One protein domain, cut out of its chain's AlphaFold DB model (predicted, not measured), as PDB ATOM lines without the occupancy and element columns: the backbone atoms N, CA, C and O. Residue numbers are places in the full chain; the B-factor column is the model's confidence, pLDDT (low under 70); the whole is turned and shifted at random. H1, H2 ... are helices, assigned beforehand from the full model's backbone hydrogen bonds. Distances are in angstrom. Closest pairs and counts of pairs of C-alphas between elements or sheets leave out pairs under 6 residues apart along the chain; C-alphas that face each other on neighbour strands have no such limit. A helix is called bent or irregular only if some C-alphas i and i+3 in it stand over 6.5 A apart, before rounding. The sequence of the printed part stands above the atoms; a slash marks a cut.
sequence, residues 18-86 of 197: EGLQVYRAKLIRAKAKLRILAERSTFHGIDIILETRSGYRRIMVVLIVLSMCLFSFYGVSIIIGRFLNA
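This is residues 18 to 86 of the 197 residues of an uncharacterized protein of Protopolystoma xenopodis (UniProt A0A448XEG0). Two long helices, H1 and H3, are joined through one short helix, H2, in a stretched-out Z: the chain runs in along H1, folds back along H2, then folds back again into H3. The small body where the helices meet lies between two bare helical arms, residues 18 to 30 and residues 67 to 86, which stick out toward opposite ends and make the length. The printed part has 69 residues with three named helices, in the order H1, H2, H3, and no named strand; its class is all helix. It is extended, with a radius of gyration of the C-alphas of 17.3 A and spans of 61 by 23 by 22 A.

Find C-alpha 18 at (-46.330, -2.735, -50.445); there H1 begins, and its residues 18 to 40 cover 33.7 A from first to last C-alpha. After three residues, look at C-alpha 44 at (-23.072, 25.433, -44.713), where H2 begins; residues 44 to 51 cover 11.9 A. H2 is neither bent nor irregular, but only just: C-alphas 44 and 47 are 6.5 A apart. Four residues on, H3 takes residues 56 to 84, and over its 41.9 A it runs to C-alpha 84 at (6.585, 16.521, -43.257). With 29 residues it is the longest helix.

Look first at residues 35 to 38, with which alone H1 touches H2. The two only just touch, with 3 pairs of C-alphas within 8 A; the closest are those of Ala 38 and Ile 46, 5.9 A apart. They run opposite ways at a shallow tilt of 34.8 degrees, only just short of steep, and form a helical hairpin. Go on to residues 58 to 65, with which alone H3 touches H2; the closest C-alphas are those of Ile 49 and Arg 58, 6.2 A apart. H2 and H3 form a second helical hairpin, running opposite ways at a shallow tilt of 14 degrees. H1 and H3 are apart. In H1 and H3 every O i to N i+4 pair is within hydrogen-bond range; in H2, 3 of 4 are.

Glu 18 and Ala 86, the first and last printed residues, have the two C-alphas farthest apart, at 61.3 A. Leave out the stretches that stand free, residues 18 to 30 and 67 to 86, and you find a body of 36 residues spanning 26 by 17 by 11 A. The printed part has no cut, and both links, H1 to H2 and H2 to H3, are tight. The mean pLDDT of the printed part is 88.9, and no printed residue is under 70.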
ATOM      1  N   GLU A  18     -46.955  -2.435 -51.736       79.19
ATOM      2  CA  GLU A  18     -46.330  -2.735 -50.445       79.19
ATOM      3  C   GLU A  18     -44.824  -2.406 -50.460       79.19
ATOM      4  O   GLU A  18     -44.296  -1.757 -49.547       79.19
ATOM      5  N   GLY A  19     -44.126  -2.754 -51.549       82.25
ATOM      6  CA  GLY A  19     -42.712  -2.415 -51.743       82.25
ATOM      7  C   GLY A  19     -42.461  -0.903 -51.805       82.25
ATOM      8  O   GLY A  19     -41.507  -0.391 -51.198       82.25
ATOM      9  N   LEU A  20     -43.346  -0.162 -52.480       88.25
ATOM     10  CA  LEU A  20     -43.258   1.296 -52.586       88.25
ATOM     11  C   LEU A  20     -43.508   1.989 -51.236       88.25
ATOM     12  O   LEU A  20     -42.817   2.962 -50.903       88.25
ATOM     13  N   GLN A  21     -44.444   1.475 -50.432       87.75
ATOM     14  CA  GLN A  21     -44.706   1.959 -49.071       87.75
ATOM     15  C   GLN A  21     -43.481   1.791 -48.164       87.75
ATOM     16  O   GLN A  21     -43.037   2.754 -47.523       87.75
ATOM     17  N   VAL A  22     -42.863   0.605 -48.171       89.94
ATOM     18  CA  VAL A  22     -41.645   0.326 -47.392       89.94
ATOM     19  C   VAL A  22     -40.492   1.240 -47.821       89.94
ATOM     20  O   VAL A  22     -39.762   1.768 -46.971       89.94
ATOM     21  N   TYR A  23     -40.331   1.482 -49.125       88.81
ATOM     22  CA  TYR A  23     -39.313   2.398 -49.640       88.81
ATOM     23  C   TYR A  23     -39.543   3.845 -49.178       88.81
ATOM     24  O   TYR A  23     -38.614   4.496 -48.687       88.81
ATOM     25  N   ARG A  24     -40.783   4.347 -49.257       90.56
ATOM     26  CA  ARG A  24     -41.132   5.696 -48.776       90.56
ATOM     27  C   ARG A  24     -40.877   5.850 -47.279       90.56
ATOM     28  O   ARG A  24     -40.287   6.852 -46.876       90.56
ATOM     29  N   ALA A  25     -41.234   4.855 -46.467       91.44
ATOM     30  CA  ALA A  25     -40.970   4.875 -45.029       91.44
ATOM     31  C   ALA A  25     -39.463   4.958 -44.721       91.44
ATOM     32  O   ALA A  25     -39.030   5.774 -43.896       91.44
ATOM     33  N   LYS A  26     -38.635   4.182 -45.437       92.25
ATOM     34  CA  LYS A  26     -37.165   4.254 -45.326       92.25
ATOM     35  C   LYS A  26     -36.628   5.626 -45.740       92.25
ATOM     36  O   LYS A  26     -35.773   6.174 -45.041       92.25
ATOM     37  N   LEU A  27     -37.154   6.207 -46.819       88.81
ATOM     38  CA  LEU A  27     -36.756   7.531 -47.305       88.81
ATOM     39  C   LEU A  27     -37.103   8.643 -46.302       88.81
ATOM     40  O   LEU A  27     -36.273   9.516 -46.044       88.81
ATOM     41  N   ILE A  28     -38.298   8.605 -45.708       91.12
ATOM     42  CA  ILE A  28     -38.730   9.565 -44.679       91.12
ATOM     43  C   ILE A  28     -37.817   9.467 -43.453       91.12
ATOM     44  O   ILE A  28     -37.321  10.486 -42.967       91.12
ATOM     45  N   ARG A  29     -37.510   8.244 -43.003       91.81
ATOM     46  CA  ARG A  29     -36.590   8.016 -41.880       91.81
ATOM     47  C   ARG A  29     -35.179   8.528 -42.178       91.81
ATOM     48  O   ARG A  29     -34.547   9.118 -41.303       91.81
ATOM     49  N   ALA A  30     -34.688   8.328 -43.400       85.12
ATOM     50  CA  ALA A  30     -33.390   8.843 -43.834       85.12
ATOM     51  C   ALA A  30     -33.368  10.379 -43.877       85.12
ATOM     52  O   ALA A  30     -32.433  10.986 -43.360       85.12
ATOM     53  N   LYS A  31     -34.420  11.017 -44.409       86.12
ATOM     54  CA  LYS A  31     -34.563  12.482 -44.397       86.12
ATOM     55  C   LYS A  31     -34.574  13.052 -42.979       86.12
ATOM     56  O   LYS A  31     -33.897  14.043 -42.736       86.12
ATOM     57  N   ALA A  32     -35.281  12.416 -42.044       89.06
ATOM     58  CA  ALA A  32     -35.306  12.852 -40.647       89.06
ATOM     59  C   ALA A  32     -33.910  12.796 -40.003       89.06
ATOM     60  O   ALA A  32     -33.482  13.755 -39.366       89.06
ATOM     61  N   LYS A  33     -33.159  11.710 -40.233       88.38
ATOM     62  CA  LYS A  33     -31.771  11.593 -39.756       88.38
ATOM     63  C   LYS A  33     -30.848  12.640 -40.379       88.38
ATOM     64  O   LYS A  33     -30.025  13.210 -39.672       88.38
ATOM     65  N   LEU A  34     -30.994  12.900 -41.679       83.06
ATOM     66  CA  LEU A  34     -30.221  13.930 -42.376       83.06
ATOM     67  C   LEU A  34     -30.527  15.331 -41.849       83.06
ATOM     68  O   LEU A  34     -29.608  16.128 -41.739       83.06
ATOM     69  N   ARG A  35     -31.780  15.616 -41.485       84.69
ATOM     70  CA  ARG A  35     -32.164  16.901 -40.893       84.69
ATOM     71  C   ARG A  35     -31.528  17.104 -39.517       84.69
ATOM     72  O   ARG A  35     -30.927  18.139 -39.283       84.69
ATOM     73  N   ILE A  36     -31.543  16.076 -38.665       87.81
ATOM     74  CA  ILE A  36     -30.856  16.106 -37.360       87.81
ATOM     75  C   ILE A  36     -29.340  16.291 -37.535       87.81
ATOM     76  O   ILE A  36     -28.697  16.983 -36.749       87.81
ATOM     77  N   LEU A  37     -28.755  15.648 -38.550       82.56
ATOM     78  CA  LEU A  37     -27.342  15.827 -38.882       82.56
ATOM     79  C   LEU A  37     -27.056  17.237 -39.390       82.56
ATOM     80  O   LEU A  37     -26.049  17.796 -38.986       82.56
ATOM     81  N   ALA A  38     -27.922  17.803 -40.233       81.88
ATOM     82  CA  ALA A  38     -27.797  19.169 -40.728       81.88
ATOM     83  C   ALA A  38     -27.836  20.178 -39.575       81.88
ATOM     84  O   ALA A  38     -26.911  20.961 -39.433       81.88
ATOM     85  N   GLU A  39     -28.817  20.057 -38.676       84.62
ATOM     86  CA  GLU A  39     -28.973  20.938 -37.507       84.62
ATOM     87  C   GLU A  39     -27.781  20.882 -36.540       84.62
ATOM     88  O   GLU A  39     -27.470  21.861 -35.868       84.62
ATOM     89  N   ARG A  40     -27.102  19.732 -36.449       86.69
ATOM     90  CA  ARG A  40     -25.904  19.561 -35.608       86.69
ATOM     91  C   ARG A  40     -24.597  19.865 -36.324       86.69
ATOM     92  O   ARG A  40     -23.546  19.909 -35.688       86.69
ATOM     93  N   SER A  41     -24.646  19.996 -37.637       83.12
ATOM     94  CA  SER A  41     -23.483  20.162 -38.481       83.12
ATOM     95  C   SER A  41     -23.271  21.639 -38.767       83.12
ATOM     96  O   SER A  41     -24.197  22.364 -39.099       83.12
ATOM     97  N   THR A  42     -22.024  22.090 -38.712       83.31
ATOM     98  CA  THR A  42     -21.655  23.438 -39.157       83.31
ATOM     99  C   THR A  42     -21.450  23.516 -40.674       83.31
ATOM    100  O   THR A  42     -21.075  24.566 -41.192       83.31
ATOM    101  N   PHE A  43     -21.693  22.430 -41.423       78.81
ATOM    102  CA  PHE A  43     -21.556  22.430 -42.878       78.81
ATOM    103  C   PHE A  43     -22.626  23.302 -43.539       78.81
ATOM    104  O   PHE A  43     -23.770  22.889 -43.711       78.81
ATOM    105  N   HIS A  44     -22.204  24.461 -44.042       79.44
ATOM    106  CA  HIS A  44     -23.072  25.433 -44.713       79.44
ATOM    107  C   HIS A  44     -23.753  24.883 -45.985       79.44
ATOM    108  O   HIS A  44     -24.757  25.417 -46.444       79.44
ATOM    109  N   GLY A  45     -23.228  23.802 -46.574       78.44
ATOM    110  CA  GLY A  45     -23.776  23.209 -47.797       78.44
ATOM    111  C   GLY A  45     -24.983  22.287 -47.589       78.44
ATOM    112  O   GLY A  45     -25.716  22.038 -48.546       78.44
ATOM    113  N   ILE A  46     -25.205  21.760 -46.378       81.88
ATOM    114  CA  ILE A  46     -26.238  20.730 -46.155       81.88
ATOM    115  C   ILE A  46     -27.641  21.345 -46.151       81.88
ATOM    116  O   ILE A  46     -28.543  20.780 -46.774       81.88
ATOM    117  N   ASP A  47     -27.812  22.521 -45.548       80.81
ATOM    118  CA  ASP A  47     -29.097  23.229 -45.533       80.81
ATOM    119  C   ASP A  47     -29.555  23.588 -46.948       80.81
ATOM    120  O   ASP A  47     -30.703  23.346 -47.317       80.81
ATOM    121  N   ILE A  48     -28.623  24.031 -47.799       83.00
ATOM    122  CA  ILE A  48     -28.897  24.325 -49.211       83.00
ATOM    123  C   ILE A  48     -29.376  23.056 -49.938       83.00
ATOM    124  O   ILE A  48     -30.334  23.106 -50.708       83.00
ATOM    125  N   ILE A  49     -28.776  21.888 -49.679       83.75
ATOM    126  CA  ILE A  49     -29.182  20.612 -50.303       83.75
ATOM    127  C   ILE A  49     -30.579  20.159 -49.845       83.75
ATOM    128  O   ILE A  49     -31.268  19.452 -50.597       83.75
ATOM    129  N   LEU A  50     -30.985  20.503 -48.620       82.19
ATOM    130  CA  LEU A  50     -32.304  20.178 -48.073       82.19
ATOM    131  C   LEU A  50     -33.389  21.150 -48.557       82.19
ATOM    132  O   LEU A  50     -34.498  20.694 -48.836       82.19
ATOM    133  N   GLU A  51     -33.051  22.428 -48.723       85.31
ATOM    134  CA  GLU A  51     -33.954  23.475 -49.220       85.31
ATOM    135  C   GLU A  51     -34.179  23.378 -50.741       85.31
ATOM    136  O   GLU A  51     -35.257  23.670 -51.263       85.31
ATOM    137  N   THR A  52     -33.175  22.915 -51.495       86.44
ATOM    138  CA  THR A  52     -33.272  22.862 -52.959       86.44
ATOM    139  C   THR A  52     -34.310  21.829 -53.415       86.44
ATOM    140  O   THR A  52     -34.187  20.627 -53.156       86.44
ATOM    141  N   ARG A  53     -35.301  22.280 -54.198       83.31
ATOM    142  CA  ARG A  53     -36.320  21.419 -54.828       83.31
ATOM    143  C   ARG A  53     -35.670  20.257 -55.596       83.31
ATOM    144  O   ARG A  53     -34.701  20.439 -56.336       83.31
ATOM    145  N   SER A  54     -36.215  19.050 -55.430       75.44
ATOM    146  CA  SER A  54     -35.683  17.824 -56.038       75.44
ATOM    147  C   SER A  54     -35.667  17.904 -57.571       75.44
ATOM    148  O   SER A  54     -36.705  18.147 -58.183       75.44
ATOM    149  N   GLY A  55     -34.496  17.684 -58.173       87.00
ATOM    150  CA  GLY A  55     -34.260  17.728 -59.618       87.00
ATOM    151  C   GLY A  55     -32.769  17.890 -59.942       87.00
ATOM    152  O   GLY A  55     -31.919  17.731 -59.065       87.00
ATOM    153  N   TYR A  56     -32.445  18.264 -61.184       87.50
ATOM    154  CA  TYR A  56     -31.058  18.447 -61.647       87.50
ATOM    155  C   TYR A  56     -30.271  19.489 -60.831       87.50
ATOM    156  O   TYR A  56     -29.083  19.319 -60.571       87.50
ATOM    157  N   ARG A  57     -30.953  20.533 -60.336       86.50
ATOM    158  CA  ARG A  57     -30.347  21.564 -59.475       86.50
ATOM    159  C   ARG A  57     -29.745  20.979 -58.197       86.50
ATOM    160  O   ARG A  57     -28.647  21.358 -57.816       86.50
ATOM    161  N   ARG A  58     -30.423  20.012 -57.570       87.19
ATOM    162  CA  ARG A  58     -29.931  19.363 -56.348       87.19
ATOM    163  C   ARG A  58     -28.677  18.532 -56.617       87.19
ATOM    164  O   ARG A  58     -27.760  18.548 -55.806       87.19
ATOM    165  N   ILE A  59     -28.626  17.852 -57.764       89.75
ATOM    166  CA  ILE A  59     -27.445  17.094 -58.196       89.75
ATOM    167  C   ILE A  59     -26.259  18.045 -58.381       89.75
ATOM    168  O   ILE A  59     -25.185  17.773 -57.860       89.75
ATOM    169  N   MET A  60     -26.468  19.192 -59.033       91.69
ATOM    170  CA  MET A  60     -25.418  20.201 -59.207       91.69
ATOM    171  C   MET A  60     -24.881  20.739 -57.880       91.69
ATOM    172  O   MET A  60     -23.669  20.780 -57.694       91.69
ATOM    173  N   VAL A  61     -25.756  21.078 -56.927       89.88
ATOM    174  CA  VAL A  61     -25.321  21.528 -55.591       89.88
ATOM    175  C   VAL A  61     -24.506  20.441 -54.886       89.88
ATOM    176  O   VAL A  61     -23.446  20.732 -54.339       89.88
ATOM    177  N   VAL A  62     -24.948  19.181 -54.939       89.25
ATOM    178  CA  VAL A  62     -24.207  18.054 -54.350       89.25
ATOM    179  C   VAL A  62     -22.836  17.880 -55.007       89.25
ATOM    180  O   VAL A  62     -21.853  17.683 -54.296       89.25
ATOM    181  N   LEU A  63     -22.741  17.997 -56.334       93.50
ATOM    182  CA  LEU A  63     -21.468  17.918 -57.055       93.50
ATOM    183  C   LEU A  63     -20.517  19.060 -56.679       93.50
ATOM    184  O   LEU A  63     -19.323  18.818 -56.517       93.50
ATOM    185  N   ILE A  64     -21.033  20.278 -56.499       92.50
ATOM    186  CA  ILE A  64     -20.240  21.433 -56.056       92.50
ATOM    187  C   ILE A  64     -19.726  21.217 -54.629       92.50
ATOM    188  O   ILE A  64     -18.547  21.423 -54.360       92.50
ATOM    189  N   VAL A  65     -20.580  20.767 -53.707       90.06
ATOM    190  CA  VAL A  65     -20.152  20.483 -52.328       90.06
ATOM    191  C   VAL A  65     -19.112  19.360 -52.310       90.06
ATOM    192  O   VAL A  65     -18.097  19.471 -51.625       90.06
ATOM    193  N   LEU A  66     -19.314  18.306 -53.105       92.81
ATOM    194  CA  LEU A  66     -18.363  17.205 -53.218       92.81
ATOM    195  C   LEU A  66     -17.017  17.670 -53.789       92.81
ATOM    196  O   LEU A  66     -15.973  17.283 -53.265       92.81
ATOM    197  N   SER A  67     -17.024  18.517 -54.822       95.56
ATOM    198  CA  SER A  67     -15.788  19.045 -55.399       95.56
ATOM    199  C   SER A  67     -15.036  19.915 -54.392       95.56
ATOM    200  O   SER A  67     -13.843  19.696 -54.191       95.56
ATOM    201  N   MET A  68     -15.723  20.816 -53.680       94.06
ATOM    202  CA  MET A  68     -15.125  21.629 -52.613       94.06
ATOM    203  C   MET A  68     -14.490  20.763 -51.517       94.06
ATOM    204  O   MET A  68     -13.373  21.049 -51.081       94.06
ATOM    205  N   CYS A  69     -15.151  19.675 -51.111       93.38
ATOM    206  CA  CYS A  69     -14.587  18.715 -50.162       93.38
ATOM    207  C   CYS A  69     -13.297  18.079 -50.702       93.38
ATOM    208  O   CYS A  69     -12.284  18.085 -50.008       93.38
ATOM    209  N   LEU A  70     -13.300  17.577 -51.942       96.94
ATOM    210  CA  LEU A  70     -12.119  16.955 -52.554       96.94
ATOM    211  C   LEU A  70     -10.948  17.938 -52.692       96.94
ATOM    212  O   LEU A  70      -9.820  17.594 -52.335       96.94
ATOM    213  N   PHE A  71     -11.210  19.168 -53.141       97.25
ATOM    214  CA  PHE A  71     -10.196  20.223 -53.211       97.25
ATOM    215  C   PHE A  71      -9.629  20.563 -51.830       97.25
ATOM    216  O   PHE A  71      -8.415  20.719 -51.691       97.25
ATOM    217  N   SER A  72     -10.479  20.616 -50.803       96.19
ATOM    218  CA  SER A  72     -10.045  20.868 -49.424       96.19
ATOM    219  C   SER A  72      -9.147  19.742 -48.904       96.19
ATOM    220  O   SER A  72      -8.062  20.013 -48.392       96.19
ATOM    221  N   PHE A  73      -9.540  18.478 -49.098       97.50
ATOM    222  CA  PHE A  73      -8.715  17.318 -48.738       97.50
ATOM    223  C   PHE A  73      -7.368  17.323 -49.463       97.50
ATOM    224  O   PHE A  73      -6.329  17.080 -48.844       97.50
ATOM    225  N   TYR A  74      -7.369  17.638 -50.757       98.12
ATOM    226  CA  TYR A  74      -6.150  17.740 -51.551       98.12
ATOM    227  C   TYR A  74      -5.227  18.861 -51.044       98.12
ATOM    228  O   TYR A  74      -4.039  18.626 -50.822       98.12
ATOM    229  N   GLY A  75      -5.772  20.050 -50.772       97.62
ATOM    230  CA  GLY A  75      -5.010  21.182 -50.235       97.62
ATOM    231  C   GLY A  75      -4.394  20.889 -48.865       97.62
ATOM    232  O   GLY A  75      -3.202  21.128 -48.659       97.62
ATOM    233  N   VAL A  76      -5.167  20.296 -47.951       97.75
ATOM    234  CA  VAL A  76      -4.667  19.857 -46.636       97.75
ATOM    235  C   VAL A  76      -3.565  18.811 -46.795       97.75
ATOM    236  O   VAL A  76      -2.529  18.911 -46.142       97.75
ATOM    237  N   SER A  77      -3.732  17.857 -47.713       97.50
ATOM    238  CA  SER A  77      -2.716  16.832 -47.989       97.50
ATOM    239  C   SER A  77      -1.405  17.439 -48.496       97.50
ATOM    240  O   SER A  77      -0.334  17.019 -48.064       97.50
ATOM    241  N   ILE A  78      -1.466  18.468 -49.351       97.12
ATOM    242  CA  ILE A  78      -0.273  19.209 -49.789       97.12
ATOM    243  C   ILE A  78       0.400  19.901 -48.606       97.12
ATOM    244  O   ILE A  78       1.616  19.800 -48.463       97.12
ATOM    245  N   ILE A  79      -0.358  20.607 -47.762       96.56
ATOM    246  CA  ILE A  79       0.201  21.314 -46.600       96.56
ATOM    247  C   ILE A  79       0.893  20.324 -45.660       96.56
ATOM    248  O   ILE A  79       2.031  20.564 -45.260       96.56
ATOM    249  N   ILE A  80       0.253  19.188 -45.373       96.94
ATOM    250  CA  ILE A  80       0.838  18.113 -44.564       96.94
ATOM    251  C   ILE A  80       2.103  17.573 -45.232       96.94
ATOM    252  O   ILE A  80       3.139  17.469 -44.583       96.94
ATOM    253  N   GLY A  81       2.063  17.287 -46.535       95.56
ATOM    254  CA  GLY A  81       3.232  16.813 -47.276       95.56
ATOM    255  C   GLY A  81       4.395  17.807 -47.246       95.56
ATOM    256  O   GLY A  81       5.549  17.405 -47.098       95.56
ATOM    257  N   ARG A  82       4.110  19.112 -47.326       93.81
ATOM    258  CA  ARG A  82       5.119  20.171 -47.195       93.81
ATOM    259  C   ARG A  82       5.648  20.285 -45.776       93.81
ATOM    260  O   ARG A  82       6.831  20.543 -45.628       93.81
ATOM    261  N   PHE A  83       4.804  20.096 -44.768       93.25
ATOM    262  CA  PHE A  83       5.208  20.111 -43.367       93.25
ATOM    263  C   PHE A  83       6.132  18.934 -43.038       93.25
ATOM    264  O   PHE A  83       7.195  19.133 -42.463       93.25
ATOM    265  N   LEU A  84       5.773  17.722 -43.472       93.94
ATOM    266  CA  LEU A  84       6.585  16.521 -43.257       93.94
ATOM    267  C   LEU A  84       7.936  16.587 -43.984       93.94
ATOM    268  O   LEU A  84       8.923  16.061 -43.483       93.94
ATOM    269  N   ASN A  85       7.985  17.256 -45.137       93.44
ATOM    270  CA  ASN A  85       9.214  17.476 -45.901       93.44
ATOM    271  C   ASN A  85       9.853  18.851 -45.643       93.44
ATOM    272  O   ASN A  85      10.752  19.253 -46.384       93.44
ATOM    273  N   ALA A  86       9.384  19.613 -44.649       84.44
ATOM    274  CA  ALA A  86       9.888  20.957 -44.415       84.44
ATOM    275  C   ALA A  86      11.334  20.880 -43.922       84.44
ATOM    276  O   ALA A  86      11.618  20.375 -42.836       84.44
TER     277      ALA A  86